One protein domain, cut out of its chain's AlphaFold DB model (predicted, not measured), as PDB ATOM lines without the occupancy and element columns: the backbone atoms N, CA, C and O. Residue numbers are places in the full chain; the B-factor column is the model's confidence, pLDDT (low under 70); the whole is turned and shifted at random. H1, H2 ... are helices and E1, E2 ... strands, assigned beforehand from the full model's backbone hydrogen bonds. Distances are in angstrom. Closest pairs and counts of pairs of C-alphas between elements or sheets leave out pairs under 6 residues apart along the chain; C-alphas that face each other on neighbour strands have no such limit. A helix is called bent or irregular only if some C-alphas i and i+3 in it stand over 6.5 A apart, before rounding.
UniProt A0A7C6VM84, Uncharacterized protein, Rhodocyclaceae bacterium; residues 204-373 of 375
ATOM      1  N   CYS A 204      21.271  -2.059   1.635       84.50
ATOM      2  CA  CYS A 204      19.915  -2.329   2.085       84.50
ATOM      3  C   CYS A 204      19.282  -1.013   2.548       84.50
ATOM      4  O   CYS A 204      19.594  -0.498   3.620       84.50
ATOM      5  N   GLU A 205      18.372  -0.490   1.739       79.56
ATOM      6  CA  GLU A 205      17.512   0.641   2.059       79.56
ATOM      7  C   GLU A 205      16.199   0.146   2.690       79.56
ATOM      8  O   GLU A 205      15.601  -0.850   2.260       79.56
ATOM      9  N   ASP A 206      15.738   0.862   3.714       72.12
ATOM     10  CA  ASP A 206      14.443   0.613   4.342       72.12
ATOM     11  C   ASP A 206      13.295   1.173   3.488       72.12
ATOM     12  O   ASP A 206      13.415   2.201   2.823       72.12
ATOM     13  N   VAL A 207      12.154   0.477   3.498       72.56
ATOM     14  CA  VAL A 207      10.983   0.833   2.687       72.56
ATOM     15  C   VAL A 207      10.109   1.841   3.438       72.56
ATOM     16  O   VAL A 207       9.402   1.474   4.374       72.56
ATOM     17  N   GLU A 208      10.116   3.106   3.018       59.41
ATOM     18  CA  GLU A 208       9.357   4.175   3.695       59.41
ATOM     19  C   GLU A 208       7.967   4.420   3.090       59.41
ATOM     20  O   GLU A 208       7.017   4.667   3.836       59.41
ATOM     21  N   ASP A 209       7.795   4.199   1.783       62.81
ATOM     22  CA  ASP A 209       6.531   4.423   1.056       62.81
ATOM     23  C   ASP A 209       5.583   3.213   1.093       62.81
ATOM     24  O   ASP A 209       5.004   2.780   0.090       62.81
ATOM     25  N   ALA A 210       5.463   2.570   2.248       62.00
ATOM     26  CA  ALA A 210       4.667   1.360   2.386       62.00
ATOM     27  C   ALA A 210       3.168   1.674   2.565       62.00
ATOM     28  O   ALA A 210       2.787   2.529   3.366       62.00
ATOM     29  N   SER A 211       2.300   0.914   1.878       67.12
ATOM     30  CA  SER A 211       0.867   0.869   2.196       67.12
ATOM     31  C   SER A 211       0.671   0.508   3.676       67.12
ATOM     32  O   SER A 211       1.544  -0.105   4.291       67.12
ATOM     33  N   TRP A 212      -0.468   0.865   4.274       71.12
ATOM     34  CA  TRP A 212      -0.698   0.665   5.714       71.12
ATOM     35  C   TRP A 212      -0.431  -0.780   6.188       71.12
ATOM     36  O   TRP A 212       0.136  -0.976   7.259       71.12
ATOM     37  N   LEU A 213      -0.746  -1.783   5.357       68.62
ATOM     38  CA  LEU A 213      -0.426  -3.195   5.606       68.62
ATOM     39  C   LEU A 213       1.065  -3.508   5.444       68.62
ATOM     40  O   LEU A 213       1.639  -4.222   6.266       68.62
ATOM     41  N   ALA A 214       1.702  -2.975   4.402       72.56
ATOM     42  CA  ALA A 214       3.126  -3.173   4.150       72.56
ATOM     43  C   ALA A 214       4.005  -2.464   5.196       72.56
ATOM     44  O   ALA A 214       5.123  -2.908   5.444       72.56
ATOM     45  N   ARG A 215       3.501  -1.419   5.867       78.31
ATOM     46  CA  ARG A 215       4.230  -0.664   6.898       78.31
ATOM     47  C   ARG A 215       4.634  -1.533   8.088       78.31
ATOM     48  O   ARG A 215       5.745  -1.397   8.591       78.31
ATOM     49  N   THR A 216       3.780  -2.476   8.481       78.75
ATOM     50  CA  THR A 216       4.088  -3.456   9.534       78.75
ATOM     51  C   THR A 216       5.274  -4.345   9.152       78.75
ATOM     52  O   THR A 216       6.095  -4.691   9.996       78.75
ATOM     53  N   PHE A 217       5.393  -4.694   7.869       81.56
ATOM     54  CA  PHE A 217       6.520  -5.470   7.354       81.56
ATOM     55  C   PHE A 217       7.753  -4.594   7.111       81.56
ATOM     56  O   PHE A 217       8.863  -5.049   7.348       81.56
ATOM     57  N   ALA A 218       7.591  -3.330   6.717       76.81
ATOM     58  CA  ALA A 218       8.696  -2.379   6.597       76.81
ATOM     59  C   ALA A 218       9.386  -2.115   7.947       76.81
ATOM     60  O   ALA A 218      10.608  -2.036   8.018       76.81
ATOM     61  N   GLN A 219       8.616  -2.062   9.038       73.81
ATOM     62  CA  GLN A 219       9.139  -1.924  10.404       73.81
ATOM     63  C   GLN A 219       9.744  -3.222  10.969       73.81
ATOM     64  O   GLN A 219      10.376  -3.190  12.019       73.81
ATOM     65  N   GLY A 220       9.589  -4.351  10.272       78.44
ATOM     66  CA  GLY A 220      10.020  -5.668  10.734       78.44
ATOM     67  C   GLY A 220       8.925  -6.371  11.535       78.44
ATOM     68  O   GLY A 220       8.774  -6.179  12.741       78.44
ATOM     69  N   PHE A 221       8.174  -7.251  10.874       83.06
ATOM     70  CA  PHE A 221       7.164  -8.073  11.531       83.06
ATOM     71  C   PHE A 221       7.847  -9.129  12.410       83.06
ATOM     72  O   PHE A 221       8.313 -10.159  11.919       83.06
ATOM     73  N   GLN A 222       7.928  -8.868  13.715       83.25
ATOM     74  CA  GLN A 222       8.509  -9.798  14.684       83.25
ATOM     75  C   GLN A 222       7.677 -11.085  14.789       83.25
ATOM     76  O   GLN A 222       6.484 -11.070  15.105       83.25
ATOM     77  N   LEU A 223       8.338 -12.225  14.591       79.38
ATOM     78  CA  LEU A 223       7.774 -13.572  14.697       79.38
ATOM     79  C   LEU A 223       7.831 -14.099  16.143       79.38
ATOM     80  O   LEU A 223       8.171 -15.261  16.381       79.38
ATOM     81  N   ALA A 224       7.486 -13.244  17.106       78.94
ATOM     82  CA  ALA A 224       7.459 -13.562  18.529       78.94
ATOM     83  C   ALA A 224       6.018 -13.695  19.058       78.94
ATOM     84  O   ALA A 224       5.092 -13.023  18.591       78.94
ATOM     85  N   GLY A 225       5.823 -14.584  20.037       84.62
ATOM     86  CA  GLY A 225       4.547 -14.771  20.735       84.62
ATOM     87  C   GLY A 225       3.362 -15.122  19.822       84.62
ATOM     88  O   GLY A 225       3.485 -15.898  18.872       84.62
ATOM     89  N   TRP A 226       2.195 -14.535  20.111       85.19
ATOM     90  CA  TRP A 226       0.926 -14.804  19.418       85.19
ATOM     91  C   TRP A 226       0.940 -14.433  17.925       85.19
ATOM     92  O   TRP A 226       0.300 -15.108  17.118       85.19
ATOM     93  N   ARG A 227       1.729 -13.425  17.523       85.50
ATOM     94  CA  ARG A 227       1.836 -12.962  16.124       85.50
ATOM     95  C   ARG A 227       2.309 -14.067  15.181       85.50
ATOM     96  O   ARG A 227       1.826 -14.174  14.056       85.50
ATOM     97  N   ARG A 228       3.192 -14.950  15.659       86.62
ATOM     98  CA  ARG A 228       3.631 -16.148  14.926       86.62
ATOM     99  C   ARG A 228       2.467 -17.092  14.628       86.62
ATOM    100  O   ARG A 228       2.405 -17.654  13.536       86.62
ATOM    101  N   HIS A 229       1.572 -17.288  15.593       87.06
ATOM    102  CA  HIS A 229       0.408 -18.157  15.434       87.06
ATOM    103  C   HIS A 229      -0.622 -17.537  14.498       87.06
ATOM    104  O   HIS A 229      -1.147 -18.251  13.654       87.06
ATOM    105  N   VAL A 230      -0.833 -16.219  14.567       89.31
ATOM    106  CA  VAL A 230      -1.682 -15.495  13.607       89.31
ATOM    107  C   VAL A 230      -1.138 -15.643  12.191       89.31
ATOM    108  O   VAL A 230      -1.868 -16.073  11.306       89.31
ATOM    109  N   PHE A 231       0.152 -15.375  11.978       88.25
ATOM    110  CA  PHE A 231       0.772 -15.506  10.659       88.25
ATOM    111  C   PHE A 231       0.638 -16.929  10.099       88.25
ATOM    112  O   PHE A 231       0.215 -17.121   8.962       88.25
ATOM    113  N   ARG A 232       0.924 -17.946  10.923       89.12
ATOM    114  CA  ARG A 232       0.718 -19.355  10.554       89.12
ATOM    115  C   ARG A 232      -0.747 -19.673  10.276       89.12
ATOM    116  O   ARG A 232      -1.024 -20.393   9.327       89.12
ATOM    117  N   GLY A 233      -1.663 -19.139  11.078       91.50
ATOM    118  CA  GLY A 233      -3.101 -19.308  10.911       91.50
ATOM    119  C   GLY A 233      -3.586 -18.751   9.578       91.50
ATOM    120  O   GLY A 233      -4.287 -19.451   8.863       91.50
ATOM    121  N   VAL A 234      -3.142 -17.551   9.194       90.88
ATOM    122  CA  VAL A 234      -3.479 -16.936   7.899       90.88
ATOM    123  C   VAL A 234      -2.960 -17.785   6.732       90.88
ATOM    124  O   VAL A 234      -3.701 -18.035   5.783       90.88
ATOM    125  N   LEU A 235      -1.725 -18.296   6.819       90.94
ATOM    126  CA  LEU A 235      -1.174 -19.202   5.805       90.94
ATOM    127  C   LEU A 235      -1.974 -20.511   5.706       90.94
ATOM    128  O   LEU A 235      -2.363 -20.910   4.610       90.94
ATOM    129  N   LEU A 236      -2.246 -21.162   6.840       92.88
ATOM    130  CA  LEU A 236      -2.997 -22.421   6.898       92.88
ATOM    131  C   LEU A 236      -4.442 -22.253   6.430       92.88
ATOM    132  O   LEU A 236      -4.956 -23.114   5.727       92.88
ATOM    133  N   PHE A 237      -5.080 -21.140   6.779       93.81
ATOM    134  CA  PHE A 237      -6.430 -20.814   6.341       93.81
ATOM    135  C   PHE A 237      -6.494 -20.618   4.824       93.81
ATOM    136  O   PHE A 237      -7.388 -21.156   4.176       93.81
ATOM    137  N   GLY A 238      -5.513 -19.929   4.233       91.38
ATOM    138  CA  GLY A 238      -5.414 -19.814   2.777       91.38
ATOM    139  C   GLY A 238      -5.217 -21.172   2.090       91.38
ATOM    140  O   GLY A 238      -5.914 -21.470   1.121       91.38
ATOM    141  N   ILE A 239      -4.346 -22.032   2.634       92.94
ATOM    142  CA  ILE A 239      -4.152 -23.408   2.139       92.94
ATOM    143  C   ILE A 239      -5.452 -24.214   2.247       92.94
ATOM    144  O   ILE A 239      -5.807 -24.927   1.310       92.94
ATOM    145  N   LEU A 240      -6.182 -24.081   3.356       94.94
ATOM    146  CA  LEU A 240      -7.460 -24.754   3.569       94.94
ATOM    147  C   LEU A 240      -8.501 -24.321   2.531       94.94
ATOM    148  O   LEU A 240      -9.154 -25.184   1.958       94.94
ATOM    149  N   ILE A 241      -8.630 -23.020   2.244       93.44
ATOM    150  CA  ILE A 241      -9.553 -22.520   1.211       93.44
ATOM    151  C   ILE A 241      -9.215 -23.125  -0.153       93.44
ATOM    152  O   ILE A 241     -10.111 -23.623  -0.829       93.44
ATOM    153  N   VAL A 242      -7.938 -23.120  -0.548       93.94
ATOM    154  CA  VAL A 242      -7.502 -23.714  -1.823       93.94
ATOM    155  C   VAL A 242      -7.757 -25.226  -1.848       93.94
ATOM    156  O   VAL A 242      -8.206 -25.762  -2.857       93.94
ATOM    157  N   GLY A 243      -7.529 -25.923  -0.734       94.00
ATOM    158  CA  GLY A 243      -7.823 -27.350  -0.610       94.00
ATOM    159  C   GLY A 243      -9.317 -27.661  -0.725       94.00
ATOM    160  O   GLY A 243      -9.702 -28.588  -1.435       94.00
ATOM    161  N   LEU A 244     -10.172 -26.862  -0.079       94.31
ATOM    162  CA  LEU A 244     -11.626 -27.006  -0.150       94.31
ATOM    163  C   LEU A 244     -12.152 -26.727  -1.560       94.31
ATOM    164  O   LEU A 244     -12.971 -27.496  -2.056       94.31
ATOM    165  N   THR A 245     -11.667 -25.680  -2.237       92.50
ATOM    166  CA  THR A 245     -12.078 -25.387  -3.621       92.50
ATOM    167  C   THR A 245     -11.597 -26.457  -4.596       92.50
ATOM    168  O   THR A 245     -12.355 -26.850  -5.480       92.50
ATOM    169  N   ALA A 246     -10.396 -27.006  -4.399       92.81
ATOM    170  CA  ALA A 246      -9.915 -28.147  -5.172       92.81
ATOM    171  C   ALA A 246     -10.777 -29.405  -4.954       92.81
ATOM    172  O   ALA A 246     -11.049 -30.127  -5.911       92.81
ATOM    173  N   LEU A 247     -11.265 -29.644  -3.730       94.06
ATOM    174  CA  LEU A 247     -12.139 -30.778  -3.401       94.06
ATOM    175  C   LEU A 247     -13.532 -30.675  -4.050       94.06
ATOM    176  O   LEU A 247     -14.174 -31.698  -4.297       94.06
ATOM    177  N   LEU A 248     -13.996 -29.469  -4.393       91.12
ATOM    178  CA  LEU A 248     -15.256 -29.294  -5.126       91.12
ATOM    179  C   LEU A 248     -15.210 -29.922  -6.528       91.12
ATOM    180  O   LEU A 248     -16.243 -30.359  -7.031       91.12
ATOM    181  N   VAL A 249     -14.035 -30.022  -7.156       90.81
ATOM    182  CA  VAL A 249     -13.878 -30.607  -8.500       90.81
ATOM    183  C   VAL A 249     -14.258 -32.100  -8.541       90.81
ATOM    184  O   VAL A 249     -15.165 -32.455  -9.295       90.81
ATOM    185  N   PRO A 250     -13.661 -33.001  -7.733       92.00
ATOM    186  CA  PRO A 250     -14.085 -34.399  -7.712       92.00
ATOM    187  C   PRO A 250     -15.506 -34.570  -7.161       92.00
ATOM    188  O   PRO A 250     -16.239 -35.431  -7.639       92.00
ATOM    189  N   MET A 251     -15.947 -33.733  -6.215       91.44
ATOM    190  CA  MET A 251     -17.320 -33.798  -5.696       91.44
ATOM    191  C   MET A 251     -18.364 -33.478  -6.773       91.44
ATOM    192  O   MET A 251     -19.350 -34.200  -6.917       91.44
ATOM    193  N   THR A 252     -18.145 -32.432  -7.573       89.88
ATOM    194  CA  THR A 252     -19.044 -32.080  -8.689       89.88
ATOM    195  C   THR A 252     -19.060 -33.151  -9.775       89.88
ATOM    196  O   THR A 252     -20.139 -33.463 -10.292       89.88
ATOM    197  N   LEU A 253     -17.906 -33.764 -10.062       91.25
ATOM    198  CA  LEU A 253     -17.791 -34.915 -10.957       91.25
ATOM    199  C   LEU A 253     -18.629 -36.109 -10.465       91.25
ATOM    200  O   LEU A 253     -19.347 -36.710 -11.261       91.25
ATOM    201  N   LEU A 254     -18.574 -36.424  -9.166       92.25
ATOM    202  CA  LEU A 254     -19.297 -37.551  -8.568       92.25
ATOM    203  C   LEU A 254     -20.818 -37.341  -8.531       92.25
ATOM    204  O   LEU A 254     -21.562 -38.276  -8.816       92.25
ATOM    205  N   VAL A 255     -21.278 -36.130  -8.192       92.81
ATOM    206  CA  VAL A 255     -22.707 -35.834  -7.974       92.81
ATOM    207  C   VAL A 255     -23.438 -35.519  -9.275       92.81
ATOM    208  O   VAL A 255     -24.497 -36.077  -9.543       92.81
ATOM    209  N   THR A 256     -22.900 -34.597 -10.077       84.69
ATOM    210  CA  THR A 256     -23.656 -34.016 -11.201       84.69
ATOM    211  C   THR A 256     -23.293 -34.615 -12.550       84.69
ATOM    212  O   THR A 256     -24.109 -34.561 -13.466       84.69
ATOM    213  N   ARG A 257     -22.060 -35.130 -12.702       81.12
ATOM    214  CA  ARG A 257     -21.451 -35.534 -13.988       81.12
ATOM    215  C   ARG A 257     -21.596 -34.490 -15.111       81.12
ATOM    216  O   ARG A 257     -21.438 -34.813 -16.286       81.12
ATOM    217  N   SER A 258     -21.889 -33.236 -14.763       91.00
ATOM    218  CA  SER A 258     -22.095 -32.153 -15.717       91.00
ATOM    219  C   SER A 258     -20.759 -31.543 -16.109       91.00
ATOM    220  O   SER A 258     -20.001 -31.088 -15.250       91.00
ATOM    221  N   VAL A 259     -20.497 -31.472 -17.415       89.44
ATOM    222  CA  VAL A 259     -19.270 -30.873 -17.957       89.44
ATOM    223  C   VAL A 259     -19.140 -29.404 -17.538       89.44
ATOM    224  O   VAL A 259     -18.052 -28.972 -17.166       89.44
ATOM    225  N   SER A 260     -20.242 -28.647 -17.514       91.25
ATOM    226  CA  SER A 260     -20.223 -27.238 -17.098       91.25
ATOM    227  C   SER A 260     -19.966 -27.070 -15.598       91.25
ATOM    228  O   SER A 260     -19.221 -26.177 -15.199       91.25
ATOM    229  N   GLY A 261     -20.524 -27.954 -14.764       90.62
ATOM    230  CA  GLY A 261     -20.290 -27.950 -13.317       90.62
ATOM    231  C   GLY A 261     -18.825 -28.224 -12.973       90.62
ATOM    232  O   GLY A 261     -18.228 -27.498 -12.180       90.62
ATOM    233  N   ILE A 262     -18.232 -29.218 -13.638       91.00
ATOM    234  CA  ILE A 262     -16.814 -29.565 -13.487       91.00
ATOM    235  C   ILE A 262     -15.925 -28.415 -13.974       91.00
ATOM    236  O   ILE A 262     -14.989 -28.032 -13.273       91.00
ATOM    237  N   ALA A 263     -16.225 -27.832 -15.141       92.44
ATOM    238  CA  ALA A 263     -15.454 -26.719 -15.694       92.44
ATOM    239  C   ALA A 263     -15.459 -25.493 -14.766       92.44
ATOM    240  O   ALA A 263     -14.403 -24.922 -14.500       92.44
ATOM    241  N   ASN A 264     -16.619 -25.133 -14.209       92.88
ATOM    242  CA  ASN A 264     -16.736 -24.018 -13.266       92.88
ATOM    243  C   ASN A 264     -15.979 -24.285 -11.958       92.88
ATOM    244  O   ASN A 264     -15.288 -23.396 -11.461       92.88
ATOM    245  N   ALA A 265     -16.067 -25.503 -11.411       92.12
ATOM    246  CA  ALA A 265     -15.325 -25.881 -10.209       92.12
ATOM    247  C   ALA A 265     -13.805 -25.851 -10.446       92.12
ATOM    248  O   ALA A 265     -13.061 -25.323  -9.619       92.12
ATOM    249  N   ALA A 266     -13.343 -26.359 -11.593       93.38
ATOM    250  CA  ALA A 266     -11.934 -26.330 -11.971       93.38
ATOM    251  C   ALA A 266     -11.432 -24.893 -12.171       93.38
ATOM    252  O   ALA A 266     -10.377 -24.531 -11.655       93.38
ATOM    253  N   PHE A 267     -12.211 -24.054 -12.859       94.38
ATOM    254  CA  PHE A 267     -11.894 -22.640 -13.030       94.38
ATOM    255  C   PHE A 267     -11.793 -21.921 -11.681       94.38
ATOM    256  O   PHE A 267     -10.807 -21.229 -11.429       94.38
ATOM    257  N   ALA A 268     -12.753 -22.140 -10.777       92.62
ATOM    258  CA  ALA A 268     -12.705 -21.583  -9.431       92.62
ATOM    259  C   ALA A 268     -11.441 -22.032  -8.681       92.62
ATOM    260  O   ALA A 268     -10.729 -21.190  -8.137       92.62
ATOM    261  N   ALA A 269     -11.111 -23.328  -8.695       93.94
ATOM    262  CA  ALA A 269      -9.906 -23.850  -8.047       93.94
ATOM    263  C   ALA A 269      -8.620 -23.206  -8.598       93.94
ATOM    264  O   ALA A 269      -7.747 -22.817  -7.821       93.94
ATOM    265  N   VAL A 270      -8.524 -23.021  -9.920       95.19
ATOM    266  CA  VAL A 270      -7.388 -22.338 -10.562       95.19
ATOM    267  C   VAL A 270      -7.308 -20.873 -10.133       95.19
ATOM    268  O   VAL A 270      -6.234 -20.414  -9.745       95.19
ATOM    269  N   VAL A 271      -8.426 -20.144 -10.153       94.50
ATOM    270  CA  VAL A 271      -8.468 -18.729  -9.756       94.50
ATOM    271  C   VAL A 271      -8.081 -18.564  -8.286       94.50
ATOM    272  O   VAL A 271      -7.191 -17.773  -7.976       94.50
ATOM    273  N   PHE A 272      -8.685 -19.332  -7.377       92.94
ATOM    274  CA  PHE A 272      -8.357 -19.268  -5.950       92.94
ATOM    275  C   PHE A 272      -6.913 -19.695  -5.672       92.94
ATOM    276  O   PHE A 272      -6.234 -19.047  -4.877       92.94
ATOM    277  N   GLY A 273      -6.420 -20.730  -6.356       93.69
ATOM    278  CA  GLY A 273      -5.025 -21.157  -6.272       93.69
ATOM    279  C   GLY A 273      -4.055 -20.066  -6.729       93.69
ATOM    280  O   GLY A 273      -3.085 -19.777  -6.028       93.69
ATOM    281  N   TYR A 274      -4.340 -19.404  -7.853       92.81
ATOM    282  CA  TYR A 274      -3.532 -18.293  -8.361       92.81
ATOM    283  C   TYR A 274      -3.544 -17.093  -7.409       92.81
ATOM    284  O   TYR A 274      -2.485 -16.563  -7.076       92.81
ATOM    285  N   VAL A 275      -4.720 -16.689  -6.920       91.75
ATOM    286  CA  VAL A 275      -4.852 -15.576  -5.966       91.75
ATOM    287  C   VAL A 275      -4.088 -15.878  -4.675       91.75
ATOM    288  O   VAL A 275      -3.341 -15.024  -4.192       91.75
ATOM    289  N   PHE A 276      -4.211 -17.093  -4.135       92.31
ATOM    290  CA  PHE A 276      -3.440 -17.528  -2.969       92.31
ATOM    291  C   PHE A 276      -1.931 -17.482  -3.240       92.31
ATOM    292  O   PHE A 276      -1.170 -16.929  -2.444       92.31
ATOM    293  N   TRP A 277      -1.489 -18.004  -4.384       90.81
ATOM    294  CA  TRP A 277      -0.077 -17.999  -4.753       90.81
ATOM    295  C   TRP A 277       0.487 -16.581  -4.886       90.81
ATOM    296  O   TRP A 277       1.537 -16.276  -4.322       90.81
ATOM    297  N   ALA A 278      -0.233 -15.689  -5.567       87.12
ATOM    298  CA  ALA A 278       0.180 -14.304  -5.765       87.12
ATOM    299  C   ALA A 278       0.228 -13.505  -4.447       87.12
ATOM    300  O   ALA A 278       1.068 -12.617  -4.290       87.12
ATOM    301  N   THR A 279      -0.666 -13.799  -3.498       87.12
ATOM    302  CA  THR A 279      -0.783 -13.058  -2.228       87.12
ATOM    303  C   THR A 279       0.130 -13.583  -1.124       87.12
ATOM    304  O   THR A 279       0.733 -12.786  -0.404       87.12
ATOM    305  N   LEU A 280       0.209 -14.905  -0.960       89.06
ATOM    306  CA  LEU A 280       0.844 -15.582   0.176       89.06
ATOM    307  C   LEU A 280       1.948 -16.563  -0.244       89.06
ATOM    308  O   LEU A 280       2.796 -16.909   0.581       89.06
ATOM    309  N   GLY A 281       1.974 -17.010  -1.501       86.31
ATOM    310  CA  GLY A 281       2.934 -18.010  -1.984       86.31
ATOM    311  C   GLY A 281       4.392 -17.568  -1.839       86.31
ATOM    312  O   GLY A 281       5.237 -18.345  -1.393       86.31
ATOM    313  N   THR A 282       4.690 -16.294  -2.106       84.56
ATOM    314  CA  THR A 282       6.040 -15.728  -1.917       84.56
ATOM    315  C   THR A 282       6.483 -15.757  -0.451       84.56
ATOM    316  O   THR A 282       7.648 -16.034  -0.163       84.56
ATOM    317  N   LEU A 283       5.555 -15.571   0.493       86.75
ATOM    318  CA  LEU A 283       5.828 -15.660   1.932       86.75
ATOM    319  C   LEU A 283       6.067 -17.104   2.395       86.75
ATOM    320  O   LEU A 283       6.831 -17.322   3.332       86.75
ATOM    321  N   LEU A 284       5.465 -18.099   1.735       85.56
ATOM    322  CA  LEU A 284       5.780 -19.512   1.980       85.56
ATOM    323  C   LEU A 284       7.191 -19.863   1.493       85.56
ATOM    324  O   LEU A 284       7.931 -20.563   2.188       85.56
ATOM    325  N   MET A 285       7.591 -19.343   0.328       83.44
ATOM    326  CA  MET A 285       8.944 -19.541  -0.210       83.44
ATOM    327  C   MET A 285      10.031 -18.920   0.672       83.44
ATOM    328  O   MET A 285      11.154 -19.429   0.720       83.44
ATOM    329  N   LEU A 286       9.684 -17.870   1.418       86.25
ATOM    330  CA  LEU A 286      10.595 -17.150   2.301       86.25
ATOM    331  C   LEU A 286      11.264 -18.057   3.348       86.25
ATOM    332  O   LEU A 286      12.427 -17.848   3.688       86.25
ATOM    333  N   HIS A 287      10.576 -19.106   3.816       81.19
ATOM    334  CA  HIS A 287      11.166 -20.066   4.750       81.19
ATOM    335  C   HIS A 287      12.372 -20.807   4.152       81.19
ATOM    336  O   HIS A 287      13.349 -21.062   4.855       81.19
ATOM    337  N   ARG A 288      12.319 -21.125   2.851       81.62
ATOM    338  CA  ARG A 288      13.374 -21.866   2.149       81.62
ATOM    339  C   ARG A 288      14.497 -20.954   1.666       81.62
ATOM    340  O   ARG A 288      15.659 -21.311   1.798       81.62
ATOM    341  N   TRP A 289      14.155 -19.808   1.082       80.62
ATOM    342  CA  TRP A 289      15.127 -18.955   0.388       80.62
ATOM    343  C   TRP A 289      15.678 -17.812   1.229       80.62
ATOM    344  O   TRP A 289      16.631 -17.172   0.799       80.62
ATOM    345  N   ARG A 290      15.112 -17.565   2.420       86.50
ATOM    346  CA  ARG A 290      15.438 -16.453   3.337       86.50
ATOM    347  C   ARG A 290      15.213 -15.052   2.764       86.50
ATOM    348  O   ARG A 290      14.971 -14.135   3.536       86.50
ATOM    349  N   ILE A 291      15.178 -14.904   1.447       88.94
ATOM    350  CA  ILE A 291      14.781 -13.707   0.724       88.94
ATOM    351  C   ILE A 291      13.874 -14.089  -0.451       88.94
ATOM    352  O   ILE A 291      14.082 -15.106  -1.114       88.94
ATOM    353  N   ALA A 292      12.838 -13.294  -0.695       88.88
ATOM    354  CA  ALA A 292      11.914 -13.483  -1.808       88.88
ATOM    355  C   ALA A 292      11.392 -12.132  -2.311       88.88
ATOM    356  O   ALA A 292      11.494 -11.117  -1.623       88.88
ATOM    357  N   LEU A 293      10.801 -12.118  -3.506       87.88
ATOM    358  CA  LEU A 293      10.049 -10.955  -3.983       87.88
ATOM    359  C   LEU A 293       8.860 -10.703  -3.060       87.88
ATOM    360  O   LEU A 293       8.177 -11.643  -2.640       87.88
ATOM    361  N   ALA A 294       8.594  -9.435  -2.766       87.69
ATOM    362  CA  ALA A 294       7.417  -9.085  -1.998       87.69
ATOM    363  C   ALA A 294       6.138  -9.480  -2.768       87.69
ATOM    364  O   ALA A 294       6.106  -9.392  -4.001       87.69
ATOM    365  N   PRO A 295       5.078  -9.932  -2.076       87.31
ATOM    366  CA  PRO A 295       3.766 -10.099  -2.695       87.31
ATOM    367  C   PRO A 295       3.295  -8.817  -3.388       87.31
ATOM    368  O   PRO A 295       3.647  -7.723  -2.949       87.31
ATOM    369  N   TRP A 296       2.423  -8.934  -4.391       84.25
ATOM    370  CA  TRP A 296       1.929  -7.783  -5.168       84.25
ATOM    371  C   TRP A 296       1.349  -6.653  -4.300       84.25
ATOM    372  O   TRP A 296       1.528  -5.485  -4.613       84.25
ATOM    373  N   TRP A 297       0.708  -6.980  -3.174       83.25
ATOM    374  CA  TRP A 297       0.114  -5.998  -2.258       83.25
ATOM    375  C   TRP A 297       1.145  -5.247  -1.395       83.25
ATOM    376  O   TRP A 297       0.817  -4.234  -0.774       83.25
ATOM    377  N   MET A 298       2.386  -5.741  -1.338       81.81
ATOM    378  CA  MET A 298       3.525  -5.066  -0.715       81.81
ATOM    379  C   MET A 298       4.402  -4.321  -1.726       81.81
ATOM    380  O   MET A 298       5.217  -3.508  -1.289       81.81
ATOM    381  N   GLN A 299       4.275  -4.607  -3.027       82.69
ATOM    382  CA  GLN A 299       5.091  -4.002  -4.086       82.69
ATOM    383  C   GLN A 299       4.835  -2.494  -4.219       82.69
ATOM    384  O   GLN A 299       3.758  -2.003  -3.878       82.69
ATOM    385  N   SER A 300       5.846  -1.757  -4.686       75.69
ATOM    386  CA  SER A 300       5.694  -0.358  -5.106       75.69
ATOM    387  C   SER A 300       5.465  -0.293  -6.612       75.69
ATOM    388  O   SER A 300       5.832  -1.222  -7.326       75.69
ATOM    389  N   VAL A 301       4.902   0.811  -7.104       69.12
ATOM    390  CA  VAL A 301       4.777   1.052  -8.553       69.12
ATOM    391  C   VAL A 301       6.146   1.325  -9.175       69.12
ATOM    392  O   VAL A 301       6.456   0.798 -10.239       69.12
ATOM    393  N   ASP A 302       6.978   2.100  -8.480       66.31
ATOM    394  CA  ASP A 302       8.260   2.556  -9.020       66.31
ATOM    395  C   ASP A 302       9.392   1.542  -8.802       66.31
ATOM    396  O   ASP A 302      10.349   1.493  -9.574       66.31
ATOM    397  N   ASP A 303       9.273   0.695  -7.774       71.00
ATOM    398  CA  ASP A 303      10.377  -0.116  -7.271       71.00
ATOM    399  C   ASP A 303       9.960  -1.494  -6.751       71.00
ATOM    400  O   ASP A 303       9.078  -1.622  -5.894       71.00
ATOM    401  N   ASP A 304      10.695  -2.514  -7.204       79.75
ATOM    402  CA  ASP A 304      10.540  -3.887  -6.735       79.75
ATOM    403  C   ASP A 304      11.043  -4.009  -5.291       79.75
ATOM    404  O   ASP A 304      12.210  -3.756  -4.972       79.75
ATOM    405  N   ARG A 305      10.147  -4.431  -4.403       86.75
ATOM    406  CA  ARG A 305      10.439  -4.700  -2.996       86.75
ATOM    407  C   ARG A 305      10.740  -6.169  -2.784       86.75
ATOM    408  O   ARG A 305      10.144  -7.057  -3.406       86.75
ATOM    409  N   LEU A 306      11.636  -6.417  -1.839       89.25
ATOM    410  CA  LEU A 306      12.013  -7.744  -1.389       89.25
ATOM    411  C   LEU A 306      11.543  -7.940   0.047       89.25
ATOM    412  O   LEU A 306      11.388  -6.992   0.814       89.25
ATOM    413  N   VAL A 307      11.291  -9.187   0.409       88.94
ATOM    414  CA  VAL A 307      10.986  -9.584   1.778       88.94
ATOM    415  C   VAL A 307      12.110 -10.485   2.247       88.94
ATOM    416  O   VAL A 307      12.453 -11.458   1.577       88.94
ATOM    417  N   GLU A 308      12.677 -10.149   3.396       89.38
ATOM    418  CA  GLU A 308      13.788 -10.846   4.026       89.38
ATOM    419  C   GLU A 308      13.338 -11.459   5.355       89.38
ATOM    420  O   GLU A 308      12.677 -10.822   6.180       89.38
ATOM    421  N   TRP A 309      13.720 -12.713   5.572       87.19
ATOM    422  CA  TRP A 309      13.576 -13.407   6.840       87.19
ATOM    423  C   TRP A 309      14.840 -13.216   7.667       87.19
ATOM    424  O   TRP A 309      15.846 -13.905   7.480       87.19
ATOM    425  N   ARG A 310      14.758 -12.317   8.640       84.81
ATOM    426  CA  ARG A 310      15.833 -12.024   9.580       84.81
ATOM    427  C   ARG A 310      15.806 -13.023  10.731       84.81
ATOM    428  O   ARG A 310      14.748 -13.352  11.273       84.81
ATOM    429  N   CYS A 311      16.968 -13.575  11.063       78.69
ATOM    430  CA  CYS A 311      17.152 -14.538  12.145       78.69
ATOM    431  C   CYS A 311      18.501 -14.340  12.838       78.69
ATOM    432  O   CYS A 311      19.450 -13.920  12.172       78.69
ATOM    433  N   PRO A 312      18.609 -14.758  14.111       69.75
ATOM    434  CA  PRO A 312      19.898 -14.921  14.779       69.75
ATOM    435  C   PRO A 312      20.806 -15.900  14.012       69.75
ATOM    436  O   PRO A 312      20.274 -16.863  13.438       69.75
ATOM    437  N   PRO A 313      22.139 -15.688  13.988       65.69
ATOM    438  CA  PRO A 313      22.902 -14.686  14.754       65.69
ATOM    439  C   PRO A 313      22.945 -13.277  14.131       65.69
ATOM    440  O   PRO A 313      23.138 -12.306  14.844       65.69
ATOM    441  N   ARG A 314      22.688 -13.135  12.822       65.31
ATOM    442  CA  ARG A 314      22.829 -11.856  12.090       65.31
ATOM    443  C   ARG A 314      21.896 -10.741  12.578       65.31
ATOM    444  O   ARG A 314      22.172  -9.560  12.392       65.31
ATOM    445  N   HIS A 315      20.748 -11.115  13.128       70.81
ATOM    446  CA  HIS A 315      19.775 -10.185  13.685       70.81
ATOM    447  C   HIS A 315      19.303 -10.705  15.038       70.81
ATOM    448  O   HIS A 315      18.972 -11.885  15.155       70.81
ATOM    449  N   THR A 316      19.230  -9.813  16.026       67.38
ATOM    450  CA  THR A 316      18.814 -10.113  17.407       67.38
ATOM    451  C   THR A 316      17.460 -10.825  17.466       67.38
ATOM    452  O   THR A 316      17.306 -11.819  18.173       67.38
ATOM    453  N   ASP A 317      16.509 -10.393  16.632       77.12
ATOM    454  CA  ASP A 317      15.148 -10.923  16.598       77.12
ATOM    455  C   ASP A 317      14.792 -11.652  15.298       77.12
ATOM    456  O   ASP A 317      15.145 -11.254  14.183       77.12
ATOM    457  N   LYS A 318      13.953 -12.690  15.433       84.44
ATOM    458  CA  LYS A 318      13.293 -13.337  14.290       84.44
ATOM    459  C   LYS A 318      12.205 -12.417  13.749       84.44
ATOM    460  O   LYS A 318      11.158 -12.261  14.378       84.44
ATOM    461  N   SER A 319      12.418 -11.847  12.571       87.31
ATOM    462  CA  SER A 319      11.466 -10.922  11.953       87.31
ATOM    463  C   SER A 319      11.397 -11.084  10.438       87.31
ATOM    464  O   SER A 319      12.334 -11.558   9.800       87.31
ATOM    465  N   ILE A 320      10.257 -10.716   9.860       88.12
ATOM    466  CA  ILE A 320      10.076 -10.608   8.412       88.12
ATOM    467  C   ILE A 320      10.086  -9.124   8.069       88.12
ATOM    468  O   ILE A 320       9.177  -8.402   8.487       88.12
ATOM    469  N   LYS A 321      11.101  -8.670   7.328       87.44
ATOM    470  CA  LYS A 321      11.248  -7.260   6.954       87.44
ATOM    471  C   LYS A 321      11.105  -7.067   5.448       87.44
ATOM    472  O   LYS A 321      11.699  -7.809   4.672       87.44
ATOM    473  N   ALA A 322      10.324  -6.070   5.041       87.69
ATOM    474  CA  ALA A 322      10.325  -5.585   3.666       87.69
ATOM    475  C   ALA A 322      11.524  -4.648   3.473       87.69
ATOM    476  O   ALA A 322      11.677  -3.677   4.214       87.69
ATOM    477  N   VAL A 323      12.377  -4.963   2.505       87.00
ATOM    478  CA  VAL A 323      13.657  -4.293   2.259       87.00
ATOM    479  C   VAL A 323      13.829  -4.000   0.776       87.00
ATOM    480  O   VAL A 323      13.235  -4.656  -0.087       87.00
ATOM    481  N   ARG A 324      14.677  -3.021   0.477       87.81
ATOM    482  CA  ARG A 324      15.115  -2.709  -0.877       87.81
ATOM    483  C   ARG A 324      16.631  -2.809  -0.934       87.81
ATOM    484  O   ARG A 324      17.311  -2.274  -0.074       87.81
ATOM    485  N   TYR A 325      17.158  -3.458  -1.965       88.31
ATOM    486  CA  TYR A 325      18.596  -3.478  -2.212       88.31
ATOM    487  C   TYR A 325      18.922  -2.614  -3.425       88.31
ATOM    488  O   TYR A 325      18.422  -2.868  -4.527       88.31
ATOM    489  N   THR A 326      19.738  -1.588  -3.206       88.12
ATOM    490  CA  THR A 326      20.175  -0.633  -4.225       88.12
ATOM    491  C   THR A 326      21.692  -0.610  -4.316       88.12
ATOM    492  O   THR A 326      22.399  -0.887  -3.355       88.12
ATOM    493  N   ALA A 327      22.218  -0.288  -5.488       88.50
ATOM    494  CA  ALA A 327      23.643  -0.102  -5.693       88.50
ATOM    495  C   ALA A 327      23.893   0.935  -6.789       88.50
ATOM    496  O   ALA A 327      22.977   1.326  -7.516       88.50
ATOM    497  N   LYS A 328      25.143   1.379  -6.923       87.00
ATOM    498  CA  LYS A 328      25.576   2.212  -8.050       87.00
ATOM    499  C   LYS A 328      26.194   1.342  -9.132       87.00
ATOM    500  O   LYS A 328      27.053   0.514  -8.846       87.00
ATOM    501  N   CYS A 329      25.770   1.544 -10.373       88.50
ATOM    502  CA  CYS A 329      26.307   0.826 -11.517       88.50
ATOM    503  C   CYS A 329      27.766   1.248 -11.770       88.50
ATOM    504  O   CYS A 329      28.005   2.437 -11.996       88.50
ATOM    505  N   PRO A 330      28.735   0.315 -11.817       84.81
ATOM    506  CA  PRO A 330      30.127   0.645 -12.130       84.81
ATOM    507  C   PRO A 330      30.347   1.038 -13.603       84.81
ATOM    508  O   PRO A 330      31.407   1.560 -13.935       84.81
ATOM    509  N   LEU A 331      29.372   0.784 -14.489       85.06
ATOM    510  CA  LEU A 331      29.485   1.041 -15.931       85.06
ATOM    511  C   LEU A 331      28.982   2.435 -16.329       85.06
ATOM    512  O   LEU A 331      29.654   3.131 -17.082       85.06
ATOM    513  N   CYS A 332      27.811   2.840 -15.829       85.94
ATOM    514  CA  CYS A 332      27.168   4.109 -16.195       85.94
ATOM    515  C   CYS A 332      26.938   5.064 -15.016       85.94
ATOM    516  O   CYS A 332      26.560   6.209 -15.222       85.94
ATOM    517  N   GLY A 333      27.154   4.622 -13.773       82.56
ATOM    518  CA  GLY A 333      26.842   5.412 -12.576       82.56
ATOM    519  C   GLY A 333      25.358   5.426 -12.186       82.56
ATOM    520  O   GLY A 333      25.039   5.881 -11.087       82.56
ATOM    521  N   GLY A 334      24.471   4.884 -13.029       85.38
ATOM    522  CA  GLY A 334      23.038   4.757 -12.765       85.38
ATOM    523  C   GLY A 334      22.695   3.849 -11.578       85.38
ATOM    524  O   GLY A 334      23.519   3.068 -11.090       85.38
ATOM    525  N   LYS A 335      21.448   3.928 -11.106       88.25
ATOM    526  CA  LYS A 335      20.952   3.123  -9.982       88.25
ATOM    527  C   LYS A 335      20.742   1.669 -10.408       88.25
ATOM    528  O   LYS A 335      20.190   1.397 -11.471       88.25
ATOM    529  N   VAL A 336      21.196   0.730  -9.586       89.06
ATOM    530  CA  VAL A 336      20.952  -0.711  -9.733       89.06
ATOM    531  C   VAL A 336      20.014  -1.146  -8.622       89.06
ATOM    532  O   VAL A 336      20.262  -0.839  -7.460       89.06
ATOM    533  N   VAL A 337      18.955  -1.872  -8.967       89.94
ATOM    534  CA  VAL A 337      17.967  -2.383  -8.008       89.94
ATOM    535  C   VAL A 337      17.888  -3.900  -8.127       89.94
ATOM    536  O   VAL A 337      17.926  -4.445  -9.233       89.94
ATOM    537  N   ALA A 338      17.791  -4.592  -6.992       89.25
ATOM    538  CA  ALA A 338      17.576  -6.034  -6.973       89.25
ATOM    539  C   ALA A 338      16.153  -6.377  -7.453       89.25
ATOM    540  O   ALA A 338      15.164  -5.980  -6.843       89.25
ATOM    541  N   ARG A 339      16.057  -7.124  -8.556       87.44
ATOM    542  CA  ARG A 339      14.815  -7.544  -9.214       87.44
ATOM    543  C   ARG A 339      14.827  -9.044  -9.502       87.44
ATOM    544  O   ARG A 339      15.827  -9.737  -9.306       87.44
ATOM    545  N   SER A 340      13.703  -9.560  -9.995       85.31
ATOM    546  CA  SER A 340      13.630 -10.946 -10.464       85.31
ATOM    547  C   SER A 340      14.546 -11.186 -11.676       85.31
ATOM    548  O   SER A 340      14.621 -10.366 -12.595       85.31
ATOM    549  N   GLY A 341      15.210 -12.342 -11.713       77.94
ATOM    550  CA  GLY A 341      16.038 -12.785 -12.839       77.94
ATOM    551  C   GLY A 341      15.260 -13.056 -14.132       77.94
ATOM    552  O   GLY A 341      15.864 -13.206 -15.197       77.94
ATOM    553  N   GLY A 342      13.925 -13.045 -14.080       81.94
ATOM    554  CA  GLY A 342      13.055 -13.358 -15.212       81.94
ATOM    555  C   GLY A 342      13.278 -14.776 -15.741       81.94
ATOM    556  O   GLY A 342      13.711 -15.666 -15.012       81.94
ATOM    557  N   PHE A 343      12.998 -14.981 -17.030       73.56
ATOM    558  CA  PHE A 343      13.131 -16.291 -17.677       73.56
ATOM    559  C   PHE A 343      14.581 -16.760 -17.847       73.56
ATOM    560  O   PHE A 343      14.822 -17.961 -17.862       73.56
ATOM    561  N   MET A 344      15.547 -15.838 -17.951       73.00
ATOM    562  CA  MET A 344      16.959 -16.204 -18.138       73.00
ATOM    563  C   MET A 344      17.611 -16.723 -16.852       73.00
ATOM    564  O   MET A 344      18.509 -17.557 -16.906       73.00
ATOM    565  N   LEU A 345      17.156 -16.247 -15.690       75.12
ATOM    566  CA  LEU A 345      17.667 -16.630 -14.372       75.12
ATOM    567  C   LEU A 345      16.478 -16.947 -13.449       75.12
ATOM    568  O   LEU A 345      16.189 -16.179 -12.524       75.12
ATOM    569  N   PRO A 346      15.752 -18.052 -13.705       73.94
ATOM    570  CA  PRO A 346      14.527 -18.359 -12.984       73.94
ATOM    571  C   PRO A 346      14.829 -18.544 -11.498       73.94
ATOM    572  O   PRO A 346      15.811 -19.184 -11.121       73.94
ATOM    573  N   TRP A 347      13.973 -17.967 -10.653       72.12
ATOM    574  CA  TRP A 347      14.054 -18.045  -9.187       72.12
ATOM    575  C   TRP A 347      15.285 -17.393  -8.544       72.12
ATOM    576  O   TRP A 347      15.418 -17.441  -7.322       72.12
ATOM    577  N   LYS A 348      16.162 -16.754  -9.325       84.00
ATOM    578  CA  LYS A 348      17.269 -15.950  -8.798       84.00
ATOM    579  C   LYS A 348      16.886 -14.477  -8.755       84.00
ATOM    580  O   LYS A 348      16.158 -13.978  -9.614       84.00
ATOM    581  N   LEU A 349      17.400 -13.784  -7.747       88.19
ATOM    582  CA  LEU A 349      17.390 -12.328  -7.681       88.19
ATOM    583  C   LEU A 349      18.672 -11.806  -8.337       88.19
ATOM    584  O   LEU A 349      19.738 -12.403  -8.187       88.19
ATOM    585  N   VAL A 350      18.555 -10.718  -9.089       90.94
ATOM    586  CA  VAL A 350      19.663 -10.082  -9.813       90.94
ATOM    587  C   VAL A 350      19.566  -8.573  -9.661       90.94
ATOM    588  O   VAL A 350      18.468  -8.027  -9.619       90.94
ATOM    589  N   GLY A 351      20.695  -7.875  -9.615       89.88
ATOM    590  CA  GLY A 351      20.689  -6.424  -9.748       89.88
ATOM    591  C   GLY A 351      20.557  -6.025 -11.208       89.88
ATOM    592  O   GLY A 351      21.361  -6.450 -12.034       89.88
ATOM    593  N   ARG A 352      19.576  -5.181 -11.528       90.25
ATOM    594  CA  ARG A 352      19.445  -4.560 -12.853       90.25
ATOM    595  C   ARG A 352      19.600  -3.057 -12.745       90.25
ATOM    596  O   ARG A 352      19.028  -2.446 -11.844       90.25
ATOM    597  N   CYS A 353      20.375  -2.477 -13.656       90.50
ATOM    598  CA  CYS A 353      20.477  -1.028 -13.772       90.50
ATOM    599  C   CYS A 353      19.183  -0.434 -14.344       90.50
ATOM    600  O   CYS A 353      18.610  -1.004 -15.268       90.50
ATOM    601  N   GLU A 354      18.744   0.714 -13.835       88.25
ATOM    602  CA  GLU A 354      17.565   1.428 -14.341       88.25
ATOM    603  C   GLU A 354      17.801   2.042 -15.728       88.25
ATOM    604  O   GLU A 354      16.891   2.062 -16.551       88.25
ATOM    605  N   GLU A 355      19.029   2.474 -16.024       87.12
ATOM    606  CA  GLU A 355      19.368   3.104 -17.310       87.12
ATOM    607  C   GLU A 355      19.504   2.090 -18.454       87.12
ATOM    608  O   GLU A 355      19.146   2.375 -19.593       87.12
ATOM    609  N   ALA A 356      20.016   0.890 -18.160       86.75
ATOM    610  CA  ALA A 356      20.223  -0.165 -19.153       86.75
ATOM    611  C   ALA A 356      19.897  -1.555 -18.570       86.75
ATOM    612  O   ALA A 356      20.798  -2.370 -18.352       86.75
ATOM    613  N   PRO A 357      18.612  -1.866 -18.322       84.19
ATOM    614  CA  PRO A 357      18.201  -3.051 -17.561       84.19
ATOM    615  C   PRO A 357      18.472  -4.385 -18.263       84.19
ATOM    616  O   PRO A 357      18.572  -5.414 -17.595       84.19
ATOM    617  N   ALA A 358      18.571  -4.382 -19.595       84.75
ATOM    618  CA  ALA A 358      18.859  -5.577 -20.386       84.75
ATOM    619  C   ALA A 358      20.364  -5.855 -20.531       84.75
ATOM    620  O   ALA A 358      20.748  -7.009 -20.693       84.75
ATOM    621  N   ALA A 359      21.201  -4.813 -20.477       85.50
ATOM    622  CA  ALA A 359      22.639  -4.919 -20.718       85.50
ATOM    623  C   ALA A 359      23.460  -4.921 -19.426       85.50
ATOM    624  O   ALA A 359      24.495  -5.563 -19.372       85.50
ATOM    625  N   HIS A 360      23.024  -4.203 -18.389       89.50
ATOM    626  CA  HIS A 360      23.738  -4.102 -17.117       89.50
ATOM    627  C   HIS A 360      23.042  -4.982 -16.075       89.50
ATOM    628  O   HIS A 360      22.154  -4.525 -15.341       89.50
ATOM    629  N   VAL A 361      23.442  -6.256 -16.027       88.69
ATOM    630  CA  VAL A 361      22.890  -7.251 -15.098       88.69
ATOM    631  C   VAL A 361      23.993  -7.785 -14.194       88.69
ATOM    632  O   VAL A 361      25.036  -8.242 -14.659       88.69
ATOM    633  N   PHE A 362      23.734  -7.768 -12.892       90.69
ATOM    634  CA  PHE A 362      24.667  -8.178 -11.850       90.69
ATOM    635  C   PHE A 362      24.054  -9.286 -10.987       90.69
ATOM    636  O   PHE A 362      22.841  -9.317 -10.756       90.69
ATOM    637  N   SER A 363      24.882 -10.209 -10.501       89.69
ATOM    638  CA  SER A 363      24.467 -11.188  -9.499       89.69
ATOM    639  C   SER A 363      24.160 -10.481  -8.188       89.69
ATOM    640  O   SER A 363      24.746  -9.450  -7.891       89.69
ATOM    641  N   PHE A 364      23.261 -11.045  -7.393       90.31
ATOM    642  CA  PHE A 364      22.892 -10.466  -6.112       90.31
ATOM    643  C   PHE A 364      22.963 -11.529  -5.019       90.31
ATOM    644  O   PHE A 364      22.207 -12.504  -5.052       90.31
ATOM    645  N   ASP A 365      23.865 -11.332  -4.057       87.38
ATOM    646  CA  ASP A 365      23.877 -12.068  -2.798       87.38
ATOM    647  C   ASP A 365      23.411 -11.155  -1.658       87.38
ATOM    648  O   ASP A 365      24.082 -10.198  -1.288       87.38
ATOM    649  N   HIS A 366      22.258 -11.454  -1.062       84.25
ATOM    650  CA  HIS A 366      21.734 -10.703   0.085       84.25
ATOM    651  C   HIS A 366      22.537 -10.917   1.383       84.25
ATOM    652  O   HIS A 366      22.444 -10.115   2.319       84.25
ATOM    653  N   VAL A 367      23.311 -12.006   1.478       82.25
ATOM    654  CA  VAL A 367      24.135 -12.287   2.656       82.25
ATOM    655  C   VAL A 367      25.376 -11.417   2.619       82.25
ATOM    656  O   VAL A 367      25.531 -10.549   3.480       82.25
ATOM    657  N   ARG A 368      26.205 -11.600   1.591       81.56
ATOM    658  CA  ARG A 368      27.450 -10.846   1.398       81.56
ATOM    659  C   ARG A 368      27.231  -9.416   0.914       81.56
ATOM    660  O   ARG A 368      28.114  -8.583   1.080       81.56
ATOM    661  N   ARG A 369      26.039  -9.113   0.390       82.44
ATOM    662  CA  ARG A 369      25.664  -7.813  -0.189       82.44
ATOM    663  C   ARG A 369      26.579  -7.402  -1.342       82.44
ATOM    664  O   ARG A 369      26.723  -6.219  -1.629       82.44
ATOM    665  N   ASP A 370      27.160  -8.371  -2.033       86.25
ATOM    666  CA  ASP A 370      28.005  -8.161  -3.194       86.25
ATOM    667  C   ASP A 370      27.425  -8.852  -4.435       86.25
ATOM    668  O   ASP A 370      26.465  -9.634  -4.402       86.25
ATOM    669  N   GLY A 371      27.980  -8.474  -5.576       87.50
ATOM    670  CA  GLY A 371      27.563  -8.962  -6.870       87.50
ATOM    671  C   GLY A 371      28.669  -8.847  -7.888       87.50
ATOM    672  O   GLY A 371      29.546  -7.995  -7.775       87.50
ATOM    673  N   HIS A 372      28.591  -9.685  -8.911       87.69
ATOM    674  CA  HIS A 372      29.476  -9.653 -10.060       87.69
ATOM    675  C   HIS A 372      28.649  -9.504 -11.329       87.69
ATOM    676  O   HIS A 372      27.508  -9.966 -11.406       87.69
ATOM    677  N   ARG A 373      29.215  -8.848 -12.336       87.19
ATOM    678  CA  ARG A 373      28.566  -8.684 -13.637       87.19
ATOM    679  C   ARG A 373      28.282 -10.048 -14.278       87.19
ATOM    680  O   ARG A 373      29.168 -10.891 -14.363       87.19
TER     681      ARG A 373
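This is residues 204 to 373 of the 375 residues of an uncharacterized protein of Rhodocyclaceae bacterium (UniProt A0A7C6VM84). A long helical hairpin, H2 with the arm H3a, reaches out like an arm from a smaller body, which is a strongly twisted, branched sheet of seven strands with H1 and the short arm H3b over one of its faces. The hairpin's far end and the sheet's far side make the long axis, and the small strand E8 lies beside E7 at the end away from the hairpin. The printed part has 170 residues, with three named helices and eight named strands; along the chain E1 comes first, then the helices H1, H2 and H3, then the strands from E2 through to E8; its class is mixed, helices and strands, and the neighbour pairs of the branched sheet are antiparallel, with E4 having three neighbours, E1 on one side of it and E3 and E5 on the other side. The whole is loose, with a radius of gyration of the C-alphas of 19.6 A, and spans 64 by 42 by 26 A, only just elongated.

Find C-alpha 204 at (19.915, -2.329, 2.085), where E1 begins; it runs over residues 204 to 206. H1 follows at residues 212 to 218, 9.9 A long. H2, residues 226 to 256, starts at C-alpha 226 at (0.926, -14.804, 19.418) and runs 43.7 A, with a kink of 28 degrees near residue 250. H3, residues 259 to 289, was assigned as one helix by its hydrogen bonds, but it is bent: C-alphas 279 and 282 are 7.3 A apart. Its arms are H3a, residues 259 to 279, 30.1 A long, and H3b, residues 282 to 289, 9.9 A long. Next come E2 at 291 to 293, E3 at 306 to 310, and E4 at 319 to 328, which is 27.8 A long and bends by 52 degrees at residue 322. E5, residues 335 to 340, is 15.9 A long, and E6, residues 349 to 353, is 13.2 A long. E7 holds 361 to 363, and E8, residues 370 to 372, ends at C-alpha 372 at (29.476, -9.653, -10.060).

Start at E1, an edge strand beside residues 323 to 325 of E4, with N 205 and O 324 2.8 A apart. E3 and E5 are on the other side of E4: look for N 308 and O 321 at 2.8 A, and N 327 and O 336 at 2.8 A. E2 to E7 form a meander, each strand the antiparallel neighbour of the one before; N 292 and O 307 are 2.9 A apart between E2 and E3, N 339 and O 350 2.8 A between E5 and E6, and N 351 and O 362 2.8 A between E6 and E7. E8 pairs with no named strand; its closest C-alphas to E7 are those of Gly 371 and Ser 363, 4.6 A. H1 stands up from the sheet at 83 degrees, only just over E4, with C-alphas 218 and 322 closest at 4.6 A. On the same face, H3b lies over E2 at a height over the sheet of 6.2 A, with C-alphas 286 and 292 closest at 5.7 A. H2 and H3a form a helical hairpin: they touch, closest at the C-alphas of Thr 245 and Ala 269, 5.2 A, at a shallow tilt of 14 degrees, opposite ways. Both are apart from the eight strands. In H3a every O i to N i+4 pair is within hydrogen-bond range; H2 has 25 of 27, H3b 2 of 4, and H1 1 of 3, beside 2 of 4 O i to N i+3 pairs.

The two C-alphas farthest apart are those of Val 255 and Gly 333, 64.6 A. The printed part has no cut. The one long link is E2 to E3, with 12 residues between them. The mean pLDDT of the printed part is 85.1; look for values under 70 at residues 208 to 211, 213, 301 to 302, 312 to 314 and 316.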